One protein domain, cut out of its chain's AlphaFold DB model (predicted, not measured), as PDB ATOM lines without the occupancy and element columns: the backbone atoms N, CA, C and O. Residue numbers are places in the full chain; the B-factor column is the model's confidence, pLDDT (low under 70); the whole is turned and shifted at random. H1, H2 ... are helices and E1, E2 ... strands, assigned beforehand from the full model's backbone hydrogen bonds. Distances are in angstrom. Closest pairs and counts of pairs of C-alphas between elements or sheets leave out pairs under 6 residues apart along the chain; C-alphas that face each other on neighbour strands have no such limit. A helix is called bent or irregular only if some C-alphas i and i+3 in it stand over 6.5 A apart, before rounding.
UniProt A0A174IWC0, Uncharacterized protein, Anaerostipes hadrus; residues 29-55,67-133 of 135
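What this domain is: This is residues 29 to 55 and 67 to 133 of the 135 residues of an uncharacterized protein of Anaerostipes hadrus (UniProt A0A174IWC0). A strongly twisted and curled sheet of five strands makes the body, with the short helix H1 on it, and a small sheet of three strands, E4 - E1 - E8, lies at one end. The larger sheet runs E3 - E2 - E5 - E6 - E7, and both sheets are antiparallel. The printed part has 94 residues, with eight named strands and one named helix in the order E1 H1 E2 E3 E4 E5 E6 E7 E8, mostly strand. It is compact, with a radius of gyration of the C-alphas of 12.9 A and spans of 41 by 29 by 24 A.

How they stand to each other: Start at E1, residues 29 to 34, an inner strand. Within hydrogen-bond range are its N 31 and O 86 of E4, residues 83 to 87, at 2.8 A, and its N 32 and O 131 of E8, residues 131 to 133, at 2.8 A. Next comes H1, residues 37 to 40, irregular with C-alphas 37 and 40 7.3 A apart; it is too short for an O i to N i+4 pair, and its one O i to N i+3 pair is out of range. Then E2, residues 43 to 47, pairs with E3, residues 72 to 77, N 45 to O 75 being 3.0 A, and with E5, residues 92 to 99, N 46 to O 96 being 2.9 A. E5, E6, residues 105 to 111, and E7, residues 120 to 122, form a meander of two hairpins, each strand the antiparallel neighbour of the one before; look for N 95 and O 108 at 3.0 A and N 111 and O 120 at 2.8 A. H1 is on this larger sheet at a height of 7.9 A, over none of its strands. E1 comes closest to E7 at the C-alphas of Arg 34 and Thr 122, 5.9 A apart.

Where its parts are: Find C-alpha 29 at (-47.874, -39.367, 10.490); E1 runs 16.3 A from there. E5 starts at C-alpha 92, (-40.638, -28.417, 5.867), runs 20.9 A and bends by 51 degrees at residue 95; E6 runs 17.5 A. E8 ends at C-alpha 133, (-50.096, -42.653, 6.063).

The domain as a whole: The farthest C-alphas, of Tyr 67 and Ala 133, are 43.3 A apart. Residues 56 to 66 are not printed, and C-alphas 55 and 67 are 16.6 A apart across the cut. Of the links printed whole, none is long. No printed residue is under 70 in pLDDT.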
ATOM      1  N   THR A  29     -47.396 -39.841  11.797       80.81
ATOM      2  CA  THR A  29     -47.874 -39.367  10.490       80.81
ATOM      3  C   THR A  29     -46.723 -39.269   9.502       80.81
ATOM      4  O   THR A  29     -45.724 -38.596   9.767       80.81
ATOM      5  N   VAL A  30     -46.884 -39.929   8.359       89.00
ATOM      6  CA  VAL A  30     -46.002 -39.811   7.196       89.00
ATOM      7  C   VAL A  30     -46.734 -39.009   6.137       89.00
ATOM      8  O   VAL A  30     -47.815 -39.401   5.697       89.00
ATOM      9  N   TYR A  31     -46.148 -37.886   5.740       91.69
ATOM     10  CA  TYR A  31     -46.640 -37.061   4.653       91.69
ATOM     11  C   TYR A  31     -46.158 -37.600   3.309       91.69
ATOM     12  O   TYR A  31     -44.970 -37.858   3.120       91.69
ATOM     13  N   MET A  32     -47.090 -37.710   2.369       93.31
ATOM     14  CA  MET A  32     -46.849 -38.075   0.982       93.31
ATOM     15  C   MET A  32     -46.959 -36.824   0.125       93.31
ATOM     16  O   MET A  32     -48.060 -36.320  -0.111       93.31
ATOM     17  N   PHE A  33     -45.832 -36.340  -0.387       94.62
ATOM     18  CA  PHE A  33     -45.824 -35.192  -1.290       94.62
ATOM     19  C   PHE A  33     -45.074 -35.513  -2.579       94.62
ATOM     20  O   PHE A  33     -44.105 -36.275  -2.595       94.62
ATOM     21  N   ARG A  34     -45.517 -34.918  -3.687       96.25
ATOM     22  CA  ARG A  34     -44.854 -35.079  -4.982       96.25
ATOM     23  C   ARG A  34     -43.727 -34.064  -5.129       96.25
ATOM     24  O   ARG A  34     -43.962 -32.863  -5.021       96.25
ATOM     25  N   CYS A  35     -42.518 -34.539  -5.419       96.88
ATOM     26  CA  CYS A  35     -41.396 -33.683  -5.797       96.88
ATOM     27  C   CYS A  35     -41.546 -33.291  -7.273       96.88
ATOM     28  O   CYS A  35     -41.142 -34.037  -8.169       96.88
ATOM     29  N   ASP A  36     -42.201 -32.154  -7.518       96.31
ATOM     30  CA  ASP A  36     -42.648 -31.708  -8.844       96.31
ATOM     31  C   ASP A  36     -42.289 -30.257  -9.192       96.31
ATOM     32  O   ASP A  36     -42.572 -29.806 -10.306       96.31
ATOM     33  N   ALA A  37     -41.619 -29.536  -8.287       95.00
ATOM     34  CA  ALA A  37     -41.237 -28.148  -8.528       95.00
ATOM     35  C   ALA A  37     -40.433 -27.974  -9.818       95.00
ATOM     36  O   ALA A  37     -39.488 -28.714 -10.098       95.00
ATOM     37  N   GLY A  38     -40.818 -26.977 -10.614       91.94
ATOM     38  CA  GLY A  38     -40.201 -26.725 -11.908       91.94
ATOM     39  C   GLY A  38     -40.542 -27.723 -13.010       91.94
ATOM     40  O   GLY A  38     -39.959 -27.613 -14.083       91.94
ATOM     41  N   GLY A  39     -41.444 -28.687 -12.791       90.12
ATOM     42  CA  GLY A  39     -41.949 -29.576 -13.845       90.12
ATOM     43  C   GLY A  39     -40.875 -30.418 -14.548       90.12
ATOM     44  O   GLY A  39     -41.045 -30.771 -15.711       90.12
ATOM     45  N   GLY A  40     -39.754 -30.701 -13.875       85.56
ATOM     46  CA  GLY A  40     -38.619 -31.452 -14.430       85.56
ATOM     47  C   GLY A  40     -37.518 -30.590 -15.058       85.56
ATOM     48  O   GLY A  40     -36.452 -31.111 -15.388       85.56
ATOM     49  N   TYR A  41     -37.714 -29.275 -15.181       94.50
ATOM     50  CA  TYR A  41     -36.642 -28.372 -15.594       94.50
ATOM     51  C   TYR A  41     -35.628 -28.164 -14.467       94.50
ATOM     52  O   TYR A  41     -35.953 -28.199 -13.281       94.50
ATOM     53  N   SER A  42     -34.372 -27.934 -14.849       96.44
ATOM     54  CA  SER A  42     -33.321 -27.579 -13.900       96.44
ATOM     55  C   SER A  42     -33.400 -26.107 -13.504       96.44
ATOM     56  O   SER A  42     -33.659 -25.225 -14.328       96.44
ATOM     57  N   GLY A  43     -33.070 -25.833 -12.251       97.00
ATOM     58  CA  GLY A  43     -33.106 -24.497 -11.686       97.00
ATOM     59  C   GLY A  43     -32.269 -24.368 -10.426       97.00
ATOM     60  O   GLY A  43     -31.308 -25.107 -10.212       97.00
ATOM     61  N   THR A  44     -32.600 -23.379  -9.611       97.62
ATOM     62  CA  THR A  44     -31.970 -23.120  -8.315       97.62
ATOM     63  C   THR A  44     -33.047 -22.965  -7.259       97.62
ATOM     64  O   THR A  44     -34.056 -22.313  -7.520       97.62
ATOM     65  N   VAL A  45     -32.817 -23.537  -6.080       97.88
ATOM     66  CA  VAL A  45     -33.706 -23.393  -4.922       97.88
ATOM     67  C   VAL A  45     -33.103 -22.425  -3.912       97.88
ATOM     68  O   VAL A  45     -31.887 -22.418  -3.686       97.88
ATOM     69  N   TRP A  46     -33.977 -21.619  -3.326       97.56
ATOM     70  CA  TRP A  46     -33.705 -20.687  -2.241       97.56
ATOM     71  C   TRP A  46     -34.675 -20.966  -1.091       97.56
ATOM     72  O   TRP A  46     -35.816 -21.342  -1.354       97.56
ATOM     73  N   LEU A  47     -34.229 -20.811   0.150       97.00
ATOM     74  CA  LEU A  47     -35.072 -20.878   1.342       97.00
ATOM     75  C   LEU A  47     -35.481 -19.470   1.764       97.00
ATOM     76  O   LEU A  47     -34.623 -18.591   1.817       97.00
ATOM     77  N   GLU A  48     -36.754 -19.308   2.111       95.06
ATOM     78  CA  GLU A  48     -37.281 -18.108   2.760       95.06
ATOM     79  C   GLU A  48     -36.779 -18.074   4.211       95.06
ATOM     80  O   GLU A  48     -37.296 -18.777   5.081       95.06
ATOM     81  N   THR A  49     -35.700 -17.329   4.466       92.44
ATOM     82  CA  THR A  49     -35.027 -17.312   5.783       92.44
ATOM     83  C   THR A  49     -35.025 -15.950   6.457       92.44
ATOM     84  O   THR A  49     -34.647 -15.852   7.628       92.44
ATOM     85  N   ASN A  50     -35.428 -14.897   5.748       89.00
ATOM     86  CA  ASN A  50     -35.387 -13.530   6.257       89.00
ATOM     87  C   ASN A  50     -36.766 -13.020   6.725       89.00
ATOM     88  O   ASN A  50     -36.816 -12.010   7.431       89.00
ATOM     89  N   GLY A  51     -37.849 -13.746   6.417       87.62
ATOM     90  CA  GLY A  51     -39.209 -13.427   6.845       87.62
ATOM     91  C   GLY A  51     -39.871 -12.343   5.995       87.62
ATOM     92  O   GLY A  51     -40.855 -11.743   6.435       87.62
ATOM     93  N   GLU A  52     -39.337 -12.058   4.809       88.56
ATOM     94  CA  GLU A  52     -39.858 -11.059   3.889       88.56
ATOM     95  C   GLU A  52     -40.467 -11.722   2.650       88.56
ATOM     96  O   GLU A  52     -39.745 -12.269   1.825       88.56
ATOM     97  N   PRO A  53     -41.788 -11.610   2.424       89.12
ATOM     98  CA  PRO A  53     -42.427 -12.281   1.299       89.12
ATOM     99  C   PRO A  53     -41.808 -11.951  -0.069       89.12
ATOM    100  O   PRO A  53     -41.633 -10.786  -0.442       89.12
ATOM    101  N   GLY A  54     -41.580 -12.996  -0.864       90.69
ATOM    102  CA  GLY A  54     -40.963 -12.929  -2.186       90.69
ATOM    103  C   GLY A  54     -39.484 -13.312  -2.151       90.69
ATOM    104  O   GLY A  54     -38.860 -13.327  -1.112       90.69
ATOM    105  N   LEU A  55     -38.897 -13.627  -3.305       93.25
ATOM    106  CA  LEU A  55     -37.482 -14.002  -3.356       93.25
ATOM    107  C   LEU A  55     -36.575 -12.759  -3.302       93.25
ATOM    108  O   LEU A  55     -36.510 -12.008  -4.284       93.25
ATOM    109  N   TYR A  67     -28.788  -4.136   8.629       91.31
ATOM    110  CA  TYR A  67     -28.708  -5.005   7.453       91.31
ATOM    111  C   TYR A  67     -29.795  -6.080   7.503       91.31
ATOM    112  O   TYR A  67     -29.920  -6.788   8.504       91.31
ATOM    113  N   HIS A  68     -30.538  -6.219   6.408       90.44
ATOM    114  CA  HIS A  68     -31.507  -7.291   6.196       90.44
ATOM    115  C   HIS A  68     -30.895  -8.308   5.225       90.44
ATOM    116  O   HIS A  68     -30.599  -7.939   4.082       90.44
ATOM    117  N   PRO A  69     -30.627  -9.553   5.656       93.31
ATOM    118  CA  PRO A  69     -30.069 -10.569   4.775       93.31
ATOM    119  C   PRO A  69     -31.073 -10.960   3.682       93.31
ATOM    120  O   PRO A  69     -32.282 -10.841   3.849       93.31
ATOM    121  N   GLY A  70     -30.550 -11.410   2.543       94.12
ATOM    122  CA  GLY A  70     -31.367 -12.062   1.522       94.12
ATOM    123  C   GLY A  70     -31.618 -13.526   1.871       94.12
ATOM    124  O   GLY A  70     -31.041 -14.044   2.830       94.12
ATOM    125  N   ASP A  71     -32.409 -14.181   1.035       95.62
ATOM    126  CA  ASP A  71     -32.724 -15.601   1.144       95.62
ATOM    127  C   ASP A  71     -31.496 -16.497   0.996       95.62
ATOM    128  O   ASP A  71     -30.523 -16.183   0.296       95.62
ATOM    129  N   GLU A  72     -31.565 -17.670   1.621       96.25
ATOM    130  CA  GLU A  72     -30.482 -18.643   1.574       96.25
ATOM    131  C   GLU A  72     -30.540 -19.467   0.285       96.25
ATOM    132  O   GLU A  72     -31.507 -20.171   0.004       96.25
ATOM    133  N   LYS A  73     -29.464 -19.440  -0.503       96.62
ATOM    134  CA  LYS A  73     -29.345 -20.255  -1.716       96.62
ATOM    135  C   LYS A  73     -28.921 -21.685  -1.377       96.62
ATOM    136  O   LYS A  73     -27.773 -21.903  -1.001       96.62
ATOM    137  N   LEU A  74     -29.772 -22.670  -1.668       95.50
ATOM    138  CA  LEU A  74     -29.421 -24.093  -1.528       95.50
ATOM    139  C   LEU A  74     -28.584 -24.626  -2.690       95.50
ATOM    140  O   LEU A  74     -27.767 -25.526  -2.508       95.50
ATOM    141  N   GLY A  75     -28.776 -24.078  -3.892       95.00
ATOM    142  CA  GLY A  75     -28.013 -24.457  -5.079       95.00
ATOM    143  C   GLY A  75     -28.863 -25.065  -6.189       95.00
ATOM    144  O   GLY A  75     -30.061 -24.800  -6.290       95.00
ATOM    145  N   GLY A  76     -28.198 -25.803  -7.081       96.00
ATOM    146  CA  GLY A  76     -28.822 -26.407  -8.256       96.00
ATOM    147  C   GLY A  76     -29.841 -27.477  -7.873       96.00
ATOM    148  O   GLY A  76     -29.595 -28.280  -6.981       96.00
ATOM    149  N   TYR A  77     -30.974 -27.489  -8.567       97.00
ATOM    150  CA  TYR A  77     -32.090 -28.380  -8.277       97.00
ATOM    151  C   TYR A  77     -32.764 -28.859  -9.563       97.00
ATOM    152  O   TYR A  77     -32.835 -28.127 -10.554       97.00
ATOM    153  N   HIS A  78     -33.285 -30.079  -9.517       95.62
ATOM    154  CA  HIS A  78     -34.248 -30.619 -10.466       95.62
ATOM    155  C   HIS A  78     -35.219 -31.523  -9.701       95.62
ATOM    156  O   HIS A  78     -34.822 -32.181  -8.739       95.62
ATOM    157  N   ALA A  79     -36.483 -31.549 -10.117       96.06
ATOM    158  CA  ALA A  79     -37.472 -32.425  -9.505       96.06
ATOM    159  C   ALA A  79     -37.129 -33.905  -9.721       96.06
ATOM    160  O   ALA A  79     -36.721 -34.302 -10.811       96.06
ATOM    161  N   CYS A  80     -37.381 -34.726  -8.699       95.94
ATOM    162  CA  CYS A  80     -37.283 -36.183  -8.804       95.94
ATOM    163  C   CYS A  80     -38.410 -36.764  -9.673       95.94
ATOM    164  O   CYS A  80     -38.249 -37.822 -10.272       95.94
ATOM    165  N   GLY A  81     -39.569 -36.093  -9.716       95.00
ATOM    166  CA  GLY A  81     -40.763 -36.567 -10.419       95.00
ATOM    167  C   GLY A  81     -41.552 -37.644  -9.664       95.00
ATOM    168  O   GLY A  81     -42.589 -38.092 -10.159       95.00
ATOM    169  N   THR A  82     -41.093 -38.025  -8.470       95.75
ATOM    170  CA  THR A  82     -41.652 -39.076  -7.610       95.75
ATOM    171  C   THR A  82     -42.353 -38.503  -6.378       95.75
ATOM    172  O   THR A  82     -42.135 -37.352  -5.994       95.75
ATOM    173  N   THR A  83     -43.182 -39.324  -5.738       96.25
ATOM    174  CA  THR A  83     -43.729 -39.043  -4.404       96.25
ATOM    175  C   THR A  83     -42.720 -39.459  -3.338       96.25
ATOM    176  O   THR A  83     -42.125 -40.529  -3.452       96.25
ATOM    177  N   HIS A  84     -42.524 -38.620  -2.323       95.12
ATOM    178  CA  HIS A  84     -41.698 -38.922  -1.158       95.12
ATOM    179  C   HIS A  84     -42.552 -39.118   0.087       95.12
ATOM    180  O   HIS A  84     -43.570 -38.449   0.260       95.12
ATOM    181  N   GLU A  85     -42.073 -40.013   0.943       93.50
ATOM    182  CA  GLU A  85     -42.509 -40.203   2.320       93.50
ATOM    183  C   GLU A  85     -41.623 -39.351   3.225       93.50
ATOM    184  O   GLU A  85     -40.410 -39.564   3.291       93.50
ATOM    185  N   ALA A  86     -42.222 -38.383   3.908       91.69
ATOM    186  CA  ALA A  86     -41.530 -37.545   4.874       91.69
ATOM    187  C   ALA A  86     -42.185 -37.662   6.242       91.69
ATOM    188  O   ALA A  86     -43.414 -37.686   6.362       91.69
ATOM    189  N   ASN A  87     -41.362 -37.753   7.282       89.81
ATOM    190  CA  ASN A  87     -41.893 -37.852   8.629       89.81
ATOM    191  C   ASN A  87     -42.528 -36.511   9.021       89.81
ATOM    192  O   ASN A  87     -42.013 -35.451   8.679       89.81
ATOM    193  N   SER A  88     -43.631 -36.535   9.761       86.06
ATOM    194  CA  SER A  88     -44.234 -35.319  10.322       86.06
ATOM    195  C   SER A  88     -43.301 -34.539  11.256       86.06
ATOM    196  O   SER A  88     -43.483 -33.334  11.428       86.06
ATOM    197  N   THR A  89     -42.277 -35.190  11.816       88.06
ATOM    198  CA  THR A  89     -41.215 -34.532  12.591       88.06
ATOM    199  C   THR A  89     -40.134 -33.877  11.729       88.06
ATOM    200  O   THR A  89     -39.271 -33.184  12.270       88.06
ATOM    201  N   ASP A  90     -40.127 -34.114  10.415       90.25
ATOM    202  CA  ASP A  90     -39.164 -33.486   9.517       90.25
ATOM    203  C   ASP A  90     -39.442 -31.988   9.378       90.25
ATOM    204  O   ASP A  90     -40.556 -31.494   9.570       90.25
ATOM    205  N   LYS A  91     -38.399 -31.247   9.006       91.81
ATOM    206  CA  LYS A  91     -38.529 -29.826   8.695       91.81
ATOM    207  C   LYS A  91     -39.011 -29.650   7.260       91.81
ATOM    208  O   LYS A  91     -38.342 -30.086   6.320       91.81
ATOM    209  N   PHE A  92     -40.126 -28.948   7.123       94.19
ATOM    210  CA  PHE A  92     -40.638 -28.417   5.867       94.19
ATOM    211  C   PHE A  92     -40.440 -26.905   5.893       94.19
ATOM    212  O   PHE A  92     -40.819 -26.254   6.864       94.19
ATOM    213  N   LEU A  93     -39.767 -26.372   4.881       95.56
ATOM    214  CA  LEU A  93     -39.349 -24.974   4.828       95.56
ATOM    215  C   LEU A  93     -39.992 -24.297   3.628       95.56
ATOM    216  O   LEU A  93     -40.038 -24.882   2.546       95.56
ATOM    217  N   ASP A  94     -40.429 -23.058   3.795       96.56
ATOM    218  CA  ASP A  94     -40.847 -22.243   2.665       96.56
ATOM    219  C   ASP A  94     -39.636 -21.872   1.801       96.56
ATOM    220  O   ASP A  94     -38.512 -21.681   2.282       96.56
ATOM    221  N   GLY A  95     -39.848 -21.798   0.493       96.19
ATOM    222  CA  GLY A  95     -38.782 -21.444  -0.424       96.19
ATOM    223  C   GLY A  95     -39.249 -21.125  -1.832       96.19
ATOM    224  O   GLY A  95     -40.436 -21.115  -2.166       96.19
ATOM    225  N   TYR A  96     -38.257 -20.889  -2.684       97.81
ATOM    226  CA  TYR A  96     -38.445 -20.453  -4.057       97.81
ATOM    227  C   TYR A  96     -37.610 -21.301  -5.009       97.81
ATOM    228  O   TYR A  96     -36.383 -21.370  -4.905       97.81
ATOM    229  N   TYR A  97     -38.268 -21.893  -5.999       97.69
ATOM    230  CA  TYR A  97     -37.617 -22.467  -7.166       97.69
ATOM    231  C   TYR A  97     -37.523 -21.415  -8.274       97.69
ATOM    232  O   TYR A  97     -38.511 -20.769  -8.619       97.69
ATOM    233  N   ILE A  98     -36.346 -21.270  -8.878       97.19
ATOM    234  CA  ILE A  98     -36.158 -20.457 -10.079       97.19
ATOM    235  C   ILE A  98     -35.618 -21.331 -11.207       97.19
ATOM    236  O   ILE A  98     -34.555 -21.941 -11.084       97.19
ATOM    237  N   MET A  99     -36.345 -21.405 -12.321       96.56
ATOM    238  CA  MET A  99     -35.878 -22.142 -13.496       96.56
ATOM    239  C   MET A  99     -34.607 -21.494 -14.052       96.56
ATOM    240  O   MET A  99     -34.488 -20.268 -14.099       96.56
ATOM    241  N   LYS A 100     -33.650 -22.306 -14.509       94.44
ATOM    242  CA  LYS A 100     -32.430 -21.797 -15.142       94.44
ATOM    243  C   LYS A 100     -32.793 -20.925 -16.352       94.44
ATOM    244  O   LYS A 100     -33.491 -21.375 -17.254       94.44
ATOM    245  N   GLY A 101     -32.298 -19.686 -16.368       91.62
ATOM    246  CA  GLY A 101     -32.607 -18.707 -17.420       91.62
ATOM    247  C   GLY A 101     -33.936 -17.962 -17.238       91.62
ATOM    248  O   GLY A 101     -34.332 -17.226 -18.133       91.62
ATOM    249  N   SER A 102     -34.613 -18.133 -16.100       92.50
ATOM    250  CA  SER A 102     -35.810 -17.380 -15.715       92.50
ATOM    251  C   SER A 102     -35.538 -16.526 -14.478       92.50
ATOM    252  O   SER A 102     -34.756 -16.909 -13.608       92.50
ATOM    253  N   ASP A 103     -36.246 -15.403 -14.371       90.12
ATOM    254  CA  ASP A 103     -36.303 -14.574 -13.161       90.12
ATOM    255  C   ASP A 103     -37.637 -14.689 -12.417       90.12
ATOM    256  O   ASP A 103     -37.870 -13.975 -11.446       90.12
ATOM    257  N   ARG A 104     -38.517 -15.601 -12.847       92.38
ATOM    258  CA  ARG A 104     -39.815 -15.835 -12.207       92.38
ATOM    259  C   ARG A 104     -39.668 -16.887 -11.103       92.38
ATOM    260  O   ARG A 104     -39.483 -18.057 -11.450       92.38
ATOM    261  N   PRO A 105     -39.743 -16.510  -9.815       94.44
ATOM    262  CA  PRO A 105     -39.756 -17.482  -8.735       94.44
ATOM    263  C   PRO A 105     -41.088 -18.238  -8.717       94.44
ATOM    264  O   PRO A 105     -42.148 -17.683  -9.011       94.44
ATOM    265  N   GLN A 106     -41.015 -19.512  -8.362       96.31
ATOM    266  CA  GLN A 106     -42.147 -20.357  -8.021       96.31
ATOM    267  C   GLN A 106     -42.048 -20.691  -6.535       96.31
ATOM    268  O   GLN A 106     -41.024 -21.217  -6.102       96.31
ATOM    269  N   ASN A 107     -43.102 -20.402  -5.776       96.88
ATOM    270  CA  ASN A 107     -43.176 -20.776  -4.368       96.88
ATOM    271  C   ASN A 107     -43.234 -22.298  -4.249       96.88
ATOM    272  O   ASN A 107     -43.939 -22.961  -5.019       96.88
ATOM    273  N   VAL A 108     -42.486 -22.838  -3.297       97.00
ATOM    274  CA  VAL A 108     -42.393 -24.271  -3.041       97.00
ATOM    275  C   VAL A 108     -42.272 -24.531  -1.548       97.00
ATOM    276  O   VAL A 108     -41.731 -23.705  -0.818       97.00
ATOM    277  N   ILE A 109     -42.697 -25.717  -1.123       97.50
ATOM    278  CA  ILE A 109     -42.256 -26.275   0.155       97.50
ATOM    279  C   ILE A 109     -41.022 -27.131  -0.109       97.50
ATOM    280  O   ILE A 109     -41.035 -28.011  -0.976       97.50
ATOM    281  N   VAL A 110     -39.958 -26.866   0.642       97.56
ATOM    282  CA  VAL A 110     -38.674 -27.556   0.589       97.56
ATOM    283  C   VAL A 110     -38.583 -28.554   1.736       97.56
ATOM    284  O   VAL A 110     -38.656 -28.198   2.911       97.56
ATOM    285  N   TRP A 111     -38.341 -29.812   1.389       97.12
ATOM    286  CA  TRP A 111     -37.968 -30.867   2.320       97.12
ATOM    287  C   TRP A 111     -36.522 -31.276   2.071       97.12
ATOM    288  O   TRP A 111     -36.106 -31.495   0.928       97.12
ATOM    289  N   ARG A 112     -35.745 -31.381   3.153       95.44
ATOM    290  CA  ARG A 112     -34.300 -31.639   3.084       95.44
ATOM    291  C   ARG A 112     -33.912 -33.128   3.148       95.44
ATOM    292  O   ARG A 112     -32.733 -33.471   3.266       95.44
ATOM    293  N   GLY A 113     -34.906 -34.012   3.068       92.94
ATOM    294  CA  GLY A 113     -34.727 -35.447   3.251       92.94
ATOM    295  C   GLY A 113     -34.461 -35.830   4.715       92.94
ATOM    296  O   GLY A 113     -34.185 -34.961   5.546       92.94
ATOM    297  N   PRO A 114     -34.444 -37.135   5.043       89.50
ATOM    298  CA  PRO A 114     -34.284 -37.609   6.424       89.50
ATOM    299  C   PRO A 114     -32.940 -37.228   7.067       89.50
ATOM    300  O   PRO A 114     -32.812 -37.183   8.285       89.50
ATOM    301  N   LYS A 115     -31.913 -36.979   6.243       90.75
ATOM    302  CA  LYS A 115     -30.568 -36.574   6.681       90.75
ATOM    303  C   LYS A 115     -30.337 -35.059   6.624       90.75
ATOM    304  O   LYS A 115     -29.290 -34.595   7.064       90.75
ATOM    305  N   GLY A 116     -31.279 -34.287   6.080       91.69
ATOM    306  CA  GLY A 116     -31.151 -32.834   5.931       91.69
ATOM    307  C   GLY A 116     -30.208 -32.365   4.806       91.69
ATOM    308  O   GLY A 116     -29.984 -31.161   4.641       91.69
ATOM    309  N   ASP A 117     -29.653 -33.279   4.013       91.12
ATOM    310  CA  ASP A 117     -28.594 -33.019   3.033       91.12
ATOM    311  C   ASP A 117     -29.059 -33.055   1.565       91.12
ATOM    312  O   ASP A 117     -28.271 -32.729   0.677       91.12
ATOM    313  N   ASN A 118     -30.332 -33.365   1.289       93.69
ATOM    314  CA  ASN A 118     -30.862 -33.491  -0.073       93.69
ATOM    315  C   ASN A 118     -32.081 -32.590  -0.301       93.69
ATOM    316  O   ASN A 118     -32.894 -32.437   0.587       93.69
ATOM    317  N   THR A 119     -32.245 -31.980  -1.474       96.50
ATOM    318  CA  THR A 119     -33.343 -31.025  -1.715       96.50
ATOM    319  C   THR A 119     -34.471 -31.658  -2.514       96.50
ATOM    320  O   THR A 119     -34.272 -32.033  -3.665       96.50
ATOM    321  N   HIS A 120     -35.673 -31.665  -1.946       97.25
ATOM    322  CA  HIS A 120     -36.909 -32.052  -2.620       97.25
ATOM    323  C   HIS A 120     -37.916 -30.916  -2.480       97.25
ATOM    324  O   HIS A 120     -38.086 -30.385  -1.385       97.25
ATOM    325  N   CYS A 121     -38.572 -30.524  -3.572       97.31
ATOM    326  CA  CYS A 121     -39.503 -29.398  -3.552       97.31
ATOM    327  C   CYS A 121     -40.852 -29.789  -4.150       97.31
ATOM    328  O   CYS A 121     -40.907 -30.428  -5.207       97.31
ATOM    329  N   THR A 122     -41.932 -29.346  -3.517       96.94
ATOM    330  CA  THR A 122     -43.296 -29.493  -4.034       96.94
ATOM    331  C   THR A 122     -43.958 -28.147  -4.250       96.94
ATOM    332  O   THR A 122     -43.690 -27.182  -3.535       96.94
ATOM    333  N   THR A 123     -44.821 -28.090  -5.256       95.69
ATOM    334  CA  THR A 123     -45.641 -26.914  -5.568       95.69
ATOM    335  C   THR A 123     -46.980 -26.907  -4.835       95.69
ATOM    336  O   THR A 123     -47.649 -25.876  -4.807       95.69
ATOM    337  N   ASN A 124     -47.368 -28.027  -4.212       94.62
ATOM    338  CA  ASN A 124     -48.529 -28.057  -3.333       94.62
ATOM    339  C   ASN A 124     -48.162 -27.451  -1.971       94.62
ATOM    340  O   ASN A 124     -47.646 -28.142  -1.095       94.62
ATOM    341  N   LEU A 125     -48.446 -26.160  -1.805       94.38
ATOM    342  CA  LEU A 125     -48.152 -25.400  -0.586       94.38
ATOM    343  C   LEU A 125     -49.107 -25.722   0.572       94.38
ATOM    344  O   LEU A 125     -48.831 -25.384   1.719       94.38
ATOM    345  N   ASN A 126     -50.242 -26.365   0.294       91.31
ATOM    346  CA  ASN A 126     -51.204 -26.721   1.323       91.31
ATOM    347  C   ASN A 126     -50.915 -28.133   1.840       91.31
ATOM    348  O   ASN A 126     -51.456 -29.118   1.342       91.31
ATOM    349  N   MET A 127     -50.090 -28.240   2.887       86.81
ATOM    350  CA  MET A 127     -49.739 -29.535   3.492       86.81
ATOM    351  C   MET A 127     -50.952 -30.351   3.963       86.81
ATOM    352  O   MET A 127     -50.869 -31.571   4.058       86.81
ATOM    353  N   LYS A 128     -52.101 -29.712   4.227       88.06
ATOM    354  CA  LYS A 128     -53.341 -30.409   4.614       88.06
ATOM    355  C   LYS A 128     -53.942 -31.232   3.475       88.06
ATOM    356  O   LYS A 128     -54.733 -32.134   3.730       88.06
ATOM    357  N   GLU A 129     -53.599 -30.908   2.232       88.88
ATOM    358  CA  GLU A 129     -54.017 -31.659   1.043       88.88
ATOM    359  C   GLU A 129     -53.073 -32.819   0.724       88.88
ATOM    360  O   GLU A 129     -53.349 -33.617  -0.173       88.88
ATOM    361  N   TRP A 130     -51.945 -32.923   1.429       91.00
ATOM    362  CA  TRP A 130     -51.013 -34.018   1.225       91.00
ATOM    363  C   TRP A 130     -51.615 -35.305   1.774       91.00
ATOM    364  O   TRP A 130     -52.199 -35.332   2.860       91.00
ATOM    365  N   ALA A 131     -51.462 -36.394   1.025       90.62
ATOM    366  CA  ALA A 131     -51.889 -37.690   1.524       90.62
ATOM    367  C   ALA A 131     -51.030 -38.071   2.737       90.62
ATOM    368  O   ALA A 131     -49.829 -37.814   2.768       90.62
ATOM    369  N   THR A 132     -51.646 -38.695   3.736       87.62
ATOM    370  CA  THR A 132     -50.951 -39.131   4.948       87.62
ATOM    371  C   THR A 132     -51.122 -40.620   5.162       87.62
ATOM    372  O   THR A 132     -52.239 -41.133   5.063       87.62
ATOM    373  N   ALA A 133     -50.043 -41.301   5.528       79.81
ATOM    374  CA  ALA A 133     -50.096 -42.653   6.063       79.81
ATOM    375  C   ALA A 133     -49.850 -42.628   7.576       79.81
ATOM    376  O   ALA A 133     -49.165 -41.742   8.095       79.81
TER     377      ALA A 133